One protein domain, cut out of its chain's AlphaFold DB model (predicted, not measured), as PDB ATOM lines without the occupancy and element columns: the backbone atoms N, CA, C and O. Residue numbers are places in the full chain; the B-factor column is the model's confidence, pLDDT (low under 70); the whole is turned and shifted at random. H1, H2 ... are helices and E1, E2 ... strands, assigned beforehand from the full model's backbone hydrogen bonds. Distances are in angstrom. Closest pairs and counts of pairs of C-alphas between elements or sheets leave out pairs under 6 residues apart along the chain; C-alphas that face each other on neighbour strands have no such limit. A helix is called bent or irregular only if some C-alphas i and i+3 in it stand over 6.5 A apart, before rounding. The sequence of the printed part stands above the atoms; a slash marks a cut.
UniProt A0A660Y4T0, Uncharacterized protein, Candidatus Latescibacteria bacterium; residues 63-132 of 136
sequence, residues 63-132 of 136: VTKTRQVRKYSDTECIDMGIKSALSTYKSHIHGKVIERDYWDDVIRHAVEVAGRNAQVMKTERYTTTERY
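AT A GLANCE: This is residues 63 to 132 of the 136 residues of an uncharacterized protein of Candidatus Latescibacteria bacterium (UniProt A0A660Y4T0). A long rod is made of two parts end to end: a narrow two-stranded ribbon, E1 and E2, and a helical hairpin, H1 and H2, that continues the ribbon's length. The loop between the two helices lies at the far end of the rod from the strands, and the last residues of E2 make the opposite tip. The 70 printed residues hold two named helices and two named strands, in the order E1, H1, H2, E2; the sheet, in the order E1 - E2, is antiparallel, and the class is mixed, helices and strands. The whole is extended, with a radius of gyration of the C-alphas of 18.6 A and spans of 65 by 17 by 13 A.

IN THESE COORDINATES: Strand E1 is residues 63 to 70, 22.2 A from first to last C-alpha, and begins with C-alpha 63 at (-3.739, -61.550, -23.975). Helix H1 is residues 74 to 88, 21.1 A long. Helix H2 is residues 100 to 118, 27.8 A long, with C-alpha 100 at (32.483, -41.218, -62.309); it is irregular, with C-alphas 101 and 104 standing 7.3 A apart. Strand E2 is residues 121 to 132, 30.8 A long, and ends with C-alpha 132 at (-12.624, -68.265, -24.522). E2 bends by 57 degrees at residue 129.

HOW THE PARTS SIT: E1 and E2 are antiparallel neighbours, with 149 degrees between their directions. C-alphas 63 and 128 face each other at 5.4 A, and C-alphas 70 and 121 at 4.5 A. Within hydrogen-bond range are, among others, N 63 and O 128 at 2.8 A and N 122 and O 69 at 2.8 A. The closest C-alphas of E1 and H2, those of Arg 70 and Ala 118, are 7.1 A apart. H1 and H2 touch and form a helical hairpin. Their closest C-alphas are those of Gly 81 and Ala 110, 4.0 A apart. They run opposite ways at a steep tilt of 44 degrees. H1 and E2 are apart. Every O i to N i+4 pair of H1 is within hydrogen-bond range; in H2, 13 of 15 are.

THE WHOLE: The two C-alphas farthest apart, those of His 94 and Tyr 132, are 65.3 A apart, while the first and last printed C-alphas, Val 63 and Tyr 132, are 11.2 A apart. The links from E1 to H1 and from H2 to E2 are tight. The link from H1 to H2 is long, with 11 residues, and in it residues 93 to 94 pair with residues 97 to 98, antiparallel. The printed part has no cut. The mean pLDDT of the printed part is 94.1, and no printed residue is under 70.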
ATOM      1  N   VAL A  63      -4.949 -60.741 -23.807       90.50
ATOM      2  CA  VAL A  63      -3.739 -61.550 -23.975       90.50
ATOM      3  C   VAL A  63      -2.673 -60.718 -24.663       90.50
ATOM      4  O   VAL A  63      -2.906 -60.123 -25.715       90.50
ATOM      5  N   THR A  64      -1.480 -60.710 -24.080       92.75
ATOM      6  CA  THR A  64      -0.297 -60.134 -24.714       92.75
ATOM      7  C   THR A  64       0.343 -61.183 -25.610       92.75
ATOM      8  O   THR A  64       0.759 -62.241 -25.142       92.75
ATOM      9  N   LYS A  65       0.436 -60.882 -26.902       90.94
ATOM     10  CA  LYS A  65       1.096 -61.707 -27.914       90.94
ATOM     11  C   LYS A  65       2.332 -61.009 -28.455       90.94
ATOM     12  O   LYS A  65       2.532 -59.812 -28.261       90.94
ATOM     13  N   THR A  66       3.161 -61.767 -29.154       94.12
ATOM     14  CA  THR A  66       4.318 -61.257 -29.886       94.12
ATOM     15  C   THR A  66       4.124 -61.456 -31.383       94.12
ATOM     16  O   THR A  66       3.478 -62.408 -31.821       94.12
ATOM     17  N   ARG A  67       4.684 -60.548 -32.180       92.06
ATOM     18  CA  ARG A  67       4.828 -60.699 -33.632       92.06
ATOM     19  C   ARG A  67       6.208 -60.232 -34.077       92.06
ATOM     20  O   ARG A  67       6.806 -59.374 -33.429       92.06
ATOM     21  N   GLN A  68       6.697 -60.785 -35.180       95.06
ATOM     22  CA  GLN A  68       7.879 -60.270 -35.866       95.06
ATOM     23  C   GLN A  68       7.436 -59.177 -36.839       95.06
ATOM     24  O   GLN A  68       6.584 -59.418 -37.692       95.06
ATOM     25  N   VAL A  69       8.001 -57.981 -36.709       92.94
ATOM     26  CA  VAL A  69       7.783 -56.858 -37.633       92.94
ATOM     27  C   VAL A  69       9.122 -56.320 -38.111       92.94
ATOM     28  O   VAL A  69      10.134 -56.498 -37.435       92.94
ATOM     29  N   ARG A  70       9.146 -55.653 -39.269       93.19
ATOM     30  CA  ARG A  70      10.369 -55.003 -39.757       93.19
ATOM     31  C   ARG A  70      10.856 -53.979 -38.734       93.19
ATOM     32  O   ARG A  70      10.061 -53.229 -38.158       93.19
ATOM     33  N   LYS A  71      12.162 -53.992 -38.462       94.94
ATOM     34  CA  LYS A  71      12.776 -53.092 -37.484       94.94
ATOM     35  C   LYS A  71      12.821 -51.663 -38.007       94.94
ATOM     36  O   LYS A  71      12.500 -50.754 -37.245       94.94
ATOM     37  N   TYR A  72      13.189 -51.522 -39.275       94.06
ATOM     38  CA  TYR A  72      13.385 -50.260 -39.972       94.06
ATOM     39  C   TYR A  72      12.361 -50.110 -41.099       94.06
ATOM     40  O   TYR A  72      11.957 -51.096 -41.723       94.06
ATOM     41  N   SER A  73      11.932 -48.877 -41.336       94.38
ATOM     42  CA  SER A  73      11.174 -48.488 -42.525       94.38
ATOM     43  C   SER A  73      12.055 -48.506 -43.777       94.38
ATOM     44  O   SER A  73      13.284 -48.511 -43.691       94.38
ATOM     45  N   ASP A  74      11.431 -48.487 -44.956       92.88
ATOM     46  CA  ASP A  74      12.165 -48.470 -46.228       92.88
ATOM     47  C   ASP A  74      13.064 -47.227 -46.340       92.88
ATOM     48  O   ASP A  74      14.221 -47.336 -46.744       92.88
ATOM     49  N   THR A  75      12.578 -46.064 -45.892       96.25
ATOM     50  CA  THR A  75      13.350 -44.812 -45.865       96.25
ATOM     51  C   THR A  75      14.567 -44.910 -44.949       96.25
ATOM     52  O   THR A  75      15.669 -44.578 -45.370       96.25
ATOM     53  N   GLU A  76      14.412 -45.443 -43.733       96.19
ATOM     54  CA  GLU A  76      15.539 -45.620 -42.808       96.19
ATOM     55  C   GLU A  76      16.603 -46.572 -43.371       96.19
ATOM     56  O   GLU A  76      17.801 -46.321 -43.223       96.19
ATOM     57  N   CYS A  77      16.189 -47.656 -44.035       95.38
ATOM     58  CA  CYS A  77      17.110 -48.581 -44.696       95.38
ATOM     59  C   CYS A  77      17.910 -47.887 -45.805       95.38
ATOM     60  O   CYS A  77      19.127 -48.070 -45.880       95.38
ATOM     61  N   ILE A  78      17.238 -47.085 -46.638       95.38
ATOM     62  CA  ILE A  78      17.869 -46.305 -47.711       95.38
ATOM     63  C   ILE A  78      18.858 -45.294 -47.123       95.38
ATOM     64  O   ILE A  78      20.014 -45.267 -47.544       95.38
ATOM     65  N   ASP A  79      18.455 -44.527 -46.109       97.44
ATOM     66  CA  ASP A  79      19.302 -43.515 -45.467       97.44
ATOM     67  C   ASP A  79      20.555 -44.134 -44.839       97.44
ATOM     68  O   ASP A  79      21.663 -43.607 -44.974       97.44
ATOM     69  N   MET A  80      20.410 -45.290 -44.185       97.12
ATOM     70  CA  MET A  80      21.545 -46.041 -43.646       97.12
ATOM     71  C   MET A  80      22.467 -46.564 -44.750       97.12
ATOM     72  O   MET A  80      23.689 -46.502 -44.596       97.12
ATOM     73  N   GLY A  81      21.900 -47.039 -45.862       96.31
ATOM     74  CA  GLY A  81      22.655 -47.457 -47.039       96.31
ATOM     75  C   GLY A  81      23.484 -46.319 -47.627       96.31
ATOM     76  O   GLY A  81      24.701 -46.450 -47.765       96.31
ATOM     77  N   ILE A  82      22.851 -45.171 -47.878       96.62
ATOM     78  CA  ILE A  82      23.507 -43.960 -48.386       96.62
ATOM     79  C   ILE A  82      24.604 -43.508 -47.421       96.62
ATOM     80  O   ILE A  82      25.745 -43.304 -47.831       96.62
ATOM     81  N   LYS A  83      24.298 -43.401 -46.122       97.44
ATOM     82  CA  LYS A  83      25.277 -42.984 -45.110       97.44
ATOM     83  C   LYS A  83      26.485 -43.920 -45.067       97.44
ATOM     84  O   LYS A  83      27.615 -43.446 -44.948       97.44
ATOM     85  N   SER A  84      26.264 -45.231 -45.174       97.25
ATOM     86  CA  SER A  84      27.354 -46.203 -45.236       97.25
ATOM     87  C   SER A  84      28.196 -46.017 -46.495       97.25
ATOM     88  O   SER A  84      29.416 -45.943 -46.376       97.25
ATOM     89  N   ALA A  85      27.578 -45.877 -47.669       96.12
ATOM     90  CA  ALA A  85      28.295 -45.705 -48.931       96.12
ATOM     91  C   ALA A  85      29.131 -44.416 -48.954       96.12
ATOM     92  O   ALA A  85      30.314 -44.457 -49.285       96.12
ATOM     93  N   LEU A  86      28.562 -43.291 -48.508       95.25
ATOM     94  CA  LEU A  86      29.283 -42.016 -48.417       95.25
ATOM     95  C   LEU A  86      30.477 -42.090 -47.455       95.25
ATOM     96  O   LEU A  86      31.494 -41.439 -47.682       95.25
ATOM     97  N   SER A  87      30.372 -42.879 -46.382       96.38
ATOM     98  CA  SER A  87      31.490 -43.098 -45.462       96.38
ATOM     99  C   SER A  87      32.569 -43.993 -46.069       96.38
ATOM    100  O   SER A  87      33.751 -43.727 -45.864       96.38
ATOM    101  N   THR A  88      32.177 -45.051 -46.780       97.38
ATOM    102  CA  THR A  88      33.099 -46.027 -47.375       97.38
ATOM    103  C   THR A  88      33.891 -45.424 -48.532       97.38
ATOM    104  O   THR A  88      35.105 -45.586 -48.587       97.38
ATOM    105  N   TYR A  89      33.233 -44.673 -49.416       95.69
ATOM    106  CA  TYR A  89      33.847 -44.093 -50.616       95.69
ATOM    107  C   TYR A  89      34.279 -42.636 -50.427       95.69
ATOM    108  O   TYR A  89      34.485 -41.919 -51.400       95.69
ATOM    109  N   LYS A  90      34.443 -42.176 -49.180       95.44
ATOM    110  CA  LYS A  90      34.739 -40.773 -48.850       95.44
ATOM    111  C   LYS A  90      35.946 -40.195 -49.609       95.44
ATOM    112  O   LYS A  90      35.937 -39.011 -49.919       95.44
ATOM    113  N   SER A  91      36.963 -41.004 -49.913       96.56
ATOM    114  CA  SER A  91      38.148 -40.595 -50.688       96.56
ATOM    115  C   SER A  91      37.856 -40.237 -52.149       96.56
ATOM    116  O   SER A  91      38.635 -39.503 -52.745       96.56
ATOM    117  N   HIS A  92      36.741 -40.722 -52.697       94.81
ATOM    118  CA  HIS A  92      36.300 -40.533 -54.086       94.81
ATOM    119  C   HIS A  92      35.161 -39.509 -54.204       94.81
ATOM    120  O   HIS A  92      34.508 -39.397 -55.245       94.81
ATOM    121  N   ILE A  93      34.877 -38.789 -53.111       92.88
ATOM    122  CA  ILE A  93      33.814 -37.790 -53.027       92.88
ATOM    123  C   ILE A  93      34.442 -36.430 -52.744       92.88
ATOM    124  O   ILE A  93      34.962 -36.165 -51.659       92.88
ATOM    125  N   HIS A  94      34.316 -35.538 -53.717       93.69
ATOM    126  CA  HIS A  94      34.866 -34.190 -53.685       93.69
ATOM    127  C   HIS A  94      33.724 -33.192 -53.511       93.69
ATOM    128  O   HIS A  94      33.063 -32.766 -54.462       93.69
ATOM    129  N   GLY A  95      33.431 -32.853 -52.256       89.31
ATOM    130  CA  GLY A  95      32.299 -31.994 -51.910       89.31
ATOM    131  C   GLY A  95      30.958 -32.677 -52.188       89.31
ATOM    132  O   GLY A  95      30.547 -33.556 -51.437       89.31
ATOM    133  N   LYS A  96      30.258 -32.246 -53.246       86.25
ATOM    134  CA  LYS A  96      28.964 -32.816 -53.678       86.25
ATOM    135  C   LYS A  96      29.074 -33.692 -54.931       86.25
ATOM    136  O   LYS A  96      28.053 -34.062 -55.502       86.25
ATOM    137  N   VAL A  97      30.293 -33.978 -55.384       92.50
ATOM    138  CA  VAL A  97      30.561 -34.714 -56.622       92.50
ATOM    139  C   VAL A  97      31.251 -36.027 -56.281       92.50
ATOM    140  O   VAL A  97      32.155 -36.052 -55.451       92.50
ATOM    141  N   ILE A  98      30.819 -37.108 -56.923       94.31
ATOM    142  CA  ILE A  98      31.428 -38.436 -56.822       94.31
ATOM    143  C   ILE A  98      32.188 -38.696 -58.123       94.31
ATOM    144  O   ILE A  98      31.690 -38.366 -59.203       94.31
ATOM    145  N   GLU A  99      33.387 -39.263 -58.027       94.00
ATOM    146  CA  GLU A  99      34.151 -39.706 -59.195       94.00
ATOM    147  C   GLU A  99      33.331 -40.680 -60.052       94.00
ATOM    148  O   GLU A  99      32.699 -41.605 -59.539       94.00
ATOM    149  N   ARG A 100      33.339 -40.471 -61.374       93.25
ATOM    150  CA  ARG A 100      32.483 -41.218 -62.309       93.25
ATOM    151  C   ARG A 100      32.711 -42.726 -62.233       93.25
ATOM    152  O   ARG A 100      31.740 -43.473 -62.244       93.25
ATOM    153  N   ASP A 101      33.966 -43.143 -62.106       96.50
ATOM    154  CA  ASP A 101      34.359 -44.556 -62.058       96.50
ATOM    155  C   ASP A 101      33.852 -45.265 -60.790       96.50
ATOM    156  O   ASP A 101      33.698 -46.482 -60.785       96.50
ATOM    157  N   TYR A 102      33.529 -44.505 -59.738       94.88
ATOM    158  CA  TYR A 102      33.048 -45.020 -58.454       94.88
ATOM    159  C   TYR A 102      31.537 -44.860 -58.260       94.88
ATOM    160  O   TYR A 102      31.002 -45.290 -57.237       94.88
ATOM    161  N   TRP A 103      30.823 -44.255 -59.213       94.19
ATOM    162  CA  TRP A 103      29.385 -44.005 -59.083       94.19
ATOM    163  C   TRP A 103      28.584 -45.298 -58.898       94.19
ATOM    164  O   TRP A 103      27.793 -45.421 -57.958       94.19
ATOM    165  N   ASP A 104      28.835 -46.287 -59.755       96.44
ATOM    166  CA  ASP A 104      28.134 -47.572 -59.713       96.44
ATOM    167  C   ASP A 104      28.473 -48.360 -58.442       96.44
ATOM    168  O   ASP A 104      27.605 -49.009 -57.853       96.44
ATOM    169  N   ASP A 105      29.710 -48.243 -57.962       96.44
ATOM    170  CA  ASP A 105      30.164 -48.860 -56.718       96.44
ATOM    171  C   ASP A 105      29.484 -48.259 -55.486       96.44
ATOM    172  O   ASP A 105      29.004 -48.995 -54.620       96.44
ATOM    173  N   VAL A 106      29.365 -46.930 -55.439       95.25
ATOM    174  CA  VAL A 106      28.644 -46.221 -54.376       95.25
ATOM    175  C   VAL A 106      27.174 -46.641 -54.345       95.25
ATOM    176  O   VAL A 106      26.649 -46.952 -53.271       95.25
ATOM    177  N   ILE A 107      26.509 -46.690 -55.505       96.25
ATOM    178  CA  ILE A 107      25.106 -47.118 -55.598       96.25
ATOM    179  C   ILE A 107      24.960 -48.570 -55.148       96.25
ATOM    180  O   ILE A 107      24.103 -48.872 -54.316       96.25
ATOM    181  N   ARG A 108      25.805 -49.468 -55.661       97.06
ATOM    182  CA  ARG A 108      25.774 -50.891 -55.318       97.06
ATOM    183  C   ARG A 108      25.936 -51.108 -53.817       97.06
ATOM    184  O   ARG A 108      25.143 -51.838 -53.226       97.06
ATOM    185  N   HIS A 109      26.899 -50.433 -53.191       96.75
ATOM    186  CA  HIS A 109      27.125 -50.522 -51.747       96.75
ATOM    187  C   HIS A 109      25.930 -49.998 -50.945       96.75
ATOM    188  O   HIS A 109      25.499 -50.637 -49.984       96.75
ATOM    189  N   ALA A 110      25.352 -48.863 -51.352       96.06
ATOM    190  CA  ALA A 110      24.170 -48.309 -50.696       96.06
ATOM    191  C   ALA A 110      22.976 -49.275 -50.764       96.06
ATOM    192  O   ALA A 110      22.324 -49.516 -49.745       96.06
ATOM    193  N   VAL A 111      22.725 -49.870 -51.935       97.06
ATOM    194  CA  VAL A 111      21.653 -50.855 -52.146       97.06
ATOM    195  C   VAL A 111      21.885 -52.113 -51.314       97.06
ATOM    196  O   VAL A 111      20.955 -52.607 -50.680       97.06
ATOM    197  N   GLU A 112      23.117 -52.619 -51.263       97.25
ATOM    198  CA  GLU A 112      23.443 -53.815 -50.489       97.25
ATOM    199  C   GLU A 112      23.195 -53.602 -48.988       97.25
ATOM    200  O   GLU A 112      22.548 -54.421 -48.330       97.25
ATOM    201  N   VAL A 113      23.658 -52.475 -48.439       95.88
ATOM    202  CA  VAL A 113      23.455 -52.139 -47.024       95.88
ATOM    203  C   VAL A 113      21.979 -51.874 -46.720       95.88
ATOM    204  O   VAL A 113      21.477 -52.335 -45.692       95.88
ATOM    205  N   ALA A 114      21.255 -51.184 -47.603       94.00
ATOM    206  CA  ALA A 114      19.814 -50.987 -47.455       94.00
ATOM    207  C   ALA A 114      19.063 -52.329 -47.455       94.00
ATOM    208  O   ALA A 114      18.230 -52.571 -46.580       94.00
ATOM    209  N   GLY A 115      19.417 -53.237 -48.369       94.62
ATOM    210  CA  GLY A 115      18.855 -54.584 -48.450       94.62
ATOM    211  C   GLY A 115      19.103 -55.404 -47.184       94.62
ATOM    212  O   GLY A 115      18.175 -56.024 -46.663       94.62
ATOM    213  N   ARG A 116      20.318 -55.350 -46.623       94.06
ATOM    214  CA  ARG A 116      20.630 -55.998 -45.336       94.06
ATOM    215  C   ARG A 116      19.773 -55.446 -44.196       94.06
ATOM    216  O   ARG A 116      19.239 -56.220 -43.408       94.06
ATOM    217  N   ASN A 117      19.596 -54.127 -44.119       92.31
ATOM    218  CA  ASN A 117      18.767 -53.507 -43.080       92.31
ATOM    219  C   ASN A 117      17.275 -53.834 -43.239       92.31
ATOM    220  O   ASN A 117      16.589 -54.039 -42.237       92.31
ATOM    221  N   ALA A 118      16.783 -53.967 -44.474       92.88
ATOM    222  CA  ALA A 118      15.392 -54.325 -44.754       92.88
ATOM    223  C   ALA A 118      15.017 -55.732 -44.247       92.88
ATOM    224  O   ALA A 118      13.843 -56.002 -43.989       92.88
ATOM    225  N   GLN A 119      16.007 -56.611 -44.070       92.44
ATOM    226  CA  GLN A 119      15.828 -57.960 -43.527       92.44
ATOM    227  C   GLN A 119      15.821 -58.004 -41.991       92.44
ATOM    228  O   GLN A 119      15.496 -59.038 -41.405       92.44
ATOM    229  N   VAL A 120      16.167 -56.907 -41.311       94.38
ATOM    230  CA  VAL A 120      16.238 -56.888 -39.847       94.38
ATOM    231  C   VAL A 120      14.833 -56.812 -39.257       94.38
ATOM    232  O   VAL A 120      14.097 -55.840 -39.450       94.38
ATOM    233  N   MET A 121      14.478 -57.826 -38.471       94.75
ATOM    234  CA  MET A 121      13.194 -57.919 -37.775       94.75
ATOM    235  C   MET A 121      13.334 -57.532 -36.299       94.75
ATOM    236  O   MET A 121      14.395 -57.681 -35.688       94.75
ATOM    237  N   LYS A 122      12.247 -57.030 -35.713       94.12
ATOM    238  CA  LYS A 122      12.087 -56.824 -34.272       94.12
ATOM    239  C   LYS A 122      10.851 -57.559 -33.770       94.12
ATOM    240  O   LYS A 122       9.823 -57.625 -34.447       94.12
ATOM    241  N   THR A 123      10.938 -58.045 -32.540       95.44
ATOM    242  CA  THR A 123       9.792 -58.610 -31.829       95.44
ATOM    243  C   THR A 123       8.979 -57.481 -31.213       95.44
ATOM    244  O   THR A 123       9.465 -56.763 -30.341       95.44
ATOM    245  N   GLU A 124       7.728 -57.338 -31.632       93.38
ATOM    246  CA  GLU A 124       6.782 -56.385 -31.062       93.38
ATOM    247  C   GLU A 124       5.748 -57.131 -30.215       93.38
ATOM    248  O   GLU A 124       5.191 -58.147 -30.644       93.38
ATOM    249  N   ARG A 125       5.500 -56.635 -28.998       92.88
ATOM    250  CA  ARG A 125       4.396 -57.107 -28.159       92.88
ATOM    251  C   ARG A 125       3.145 -56.318 -28.506       92.88
ATOM    252  O   ARG A 125       3.186 -55.093 -28.534       92.88
ATOM    253  N   TYR A 126       2.044 -57.018 -28.729       89.50
ATOM    254  CA  TYR A 126       0.741 -56.407 -28.932       89.50
ATOM    255  C   TYR A 126      -0.295 -57.088 -28.051       89.50
ATOM    256  O   TYR A 126      -0.205 -58.279 -27.745       89.50
ATOM    257  N   THR A 127      -1.286 -56.314 -27.642       93.25
ATOM    258  CA  THR A 127      -2.369 -56.786 -26.792       93.25
ATOM    259  C   THR A 127      -3.581 -57.074 -27.663       93.25
ATOM    260  O   THR A 127      -3.958 -56.253 -28.497       93.25
ATOM    261  N   THR A 128      -4.188 -58.244 -27.495       91.44
ATOM    262  CA  THR A 128      -5.415 -58.623 -28.197       91.44
ATOM    263  C   THR A 128      -6.445 -59.172 -27.221       91.44
ATOM    264  O   THR A 128      -6.101 -59.687 -26.157       91.44
ATOM    265  N   THR A 129      -7.718 -59.046 -27.572       93.25
ATOM    266  CA  THR A 129      -8.822 -59.601 -26.794       93.25
ATOM    267  C   THR A 129      -9.223 -60.931 -27.412       93.25
ATOM    268  O   THR A 129      -9.721 -60.980 -28.534       93.25
ATOM    269  N   GLU A 130      -9.010 -62.018 -26.679       89.56
ATOM    270  CA  GLU A 130      -9.417 -63.355 -27.103       89.56
ATOM    271  C   GLU A 130     -10.718 -63.764 -26.429       89.56
ATOM    272  O   GLU A 130     -10.910 -63.533 -25.233       89.56
ATOM    273  N   ARG A 131     -11.588 -64.431 -27.192       86.81
ATOM    274  CA  ARG A 131     -12.768 -65.108 -26.655       86.81
ATOM    275  C   ARG A 131     -12.391 -66.519 -26.230       86.81
ATOM    276  O   ARG A 131     -11.749 -67.238 -26.989       86.81
ATOM    277  N   TYR A 132     -12.804 -66.914 -25.036       80.38
ATOM    278  CA  TYR A 132     -12.624 -68.265 -24.522       80.38
ATOM    279  C   TYR A 132     -13.883 -68.715 -23.785       80.38
ATOM    280  O   TYR A 132     -14.657 -67.891 -23.297       80.38
TER     281      TYR A 132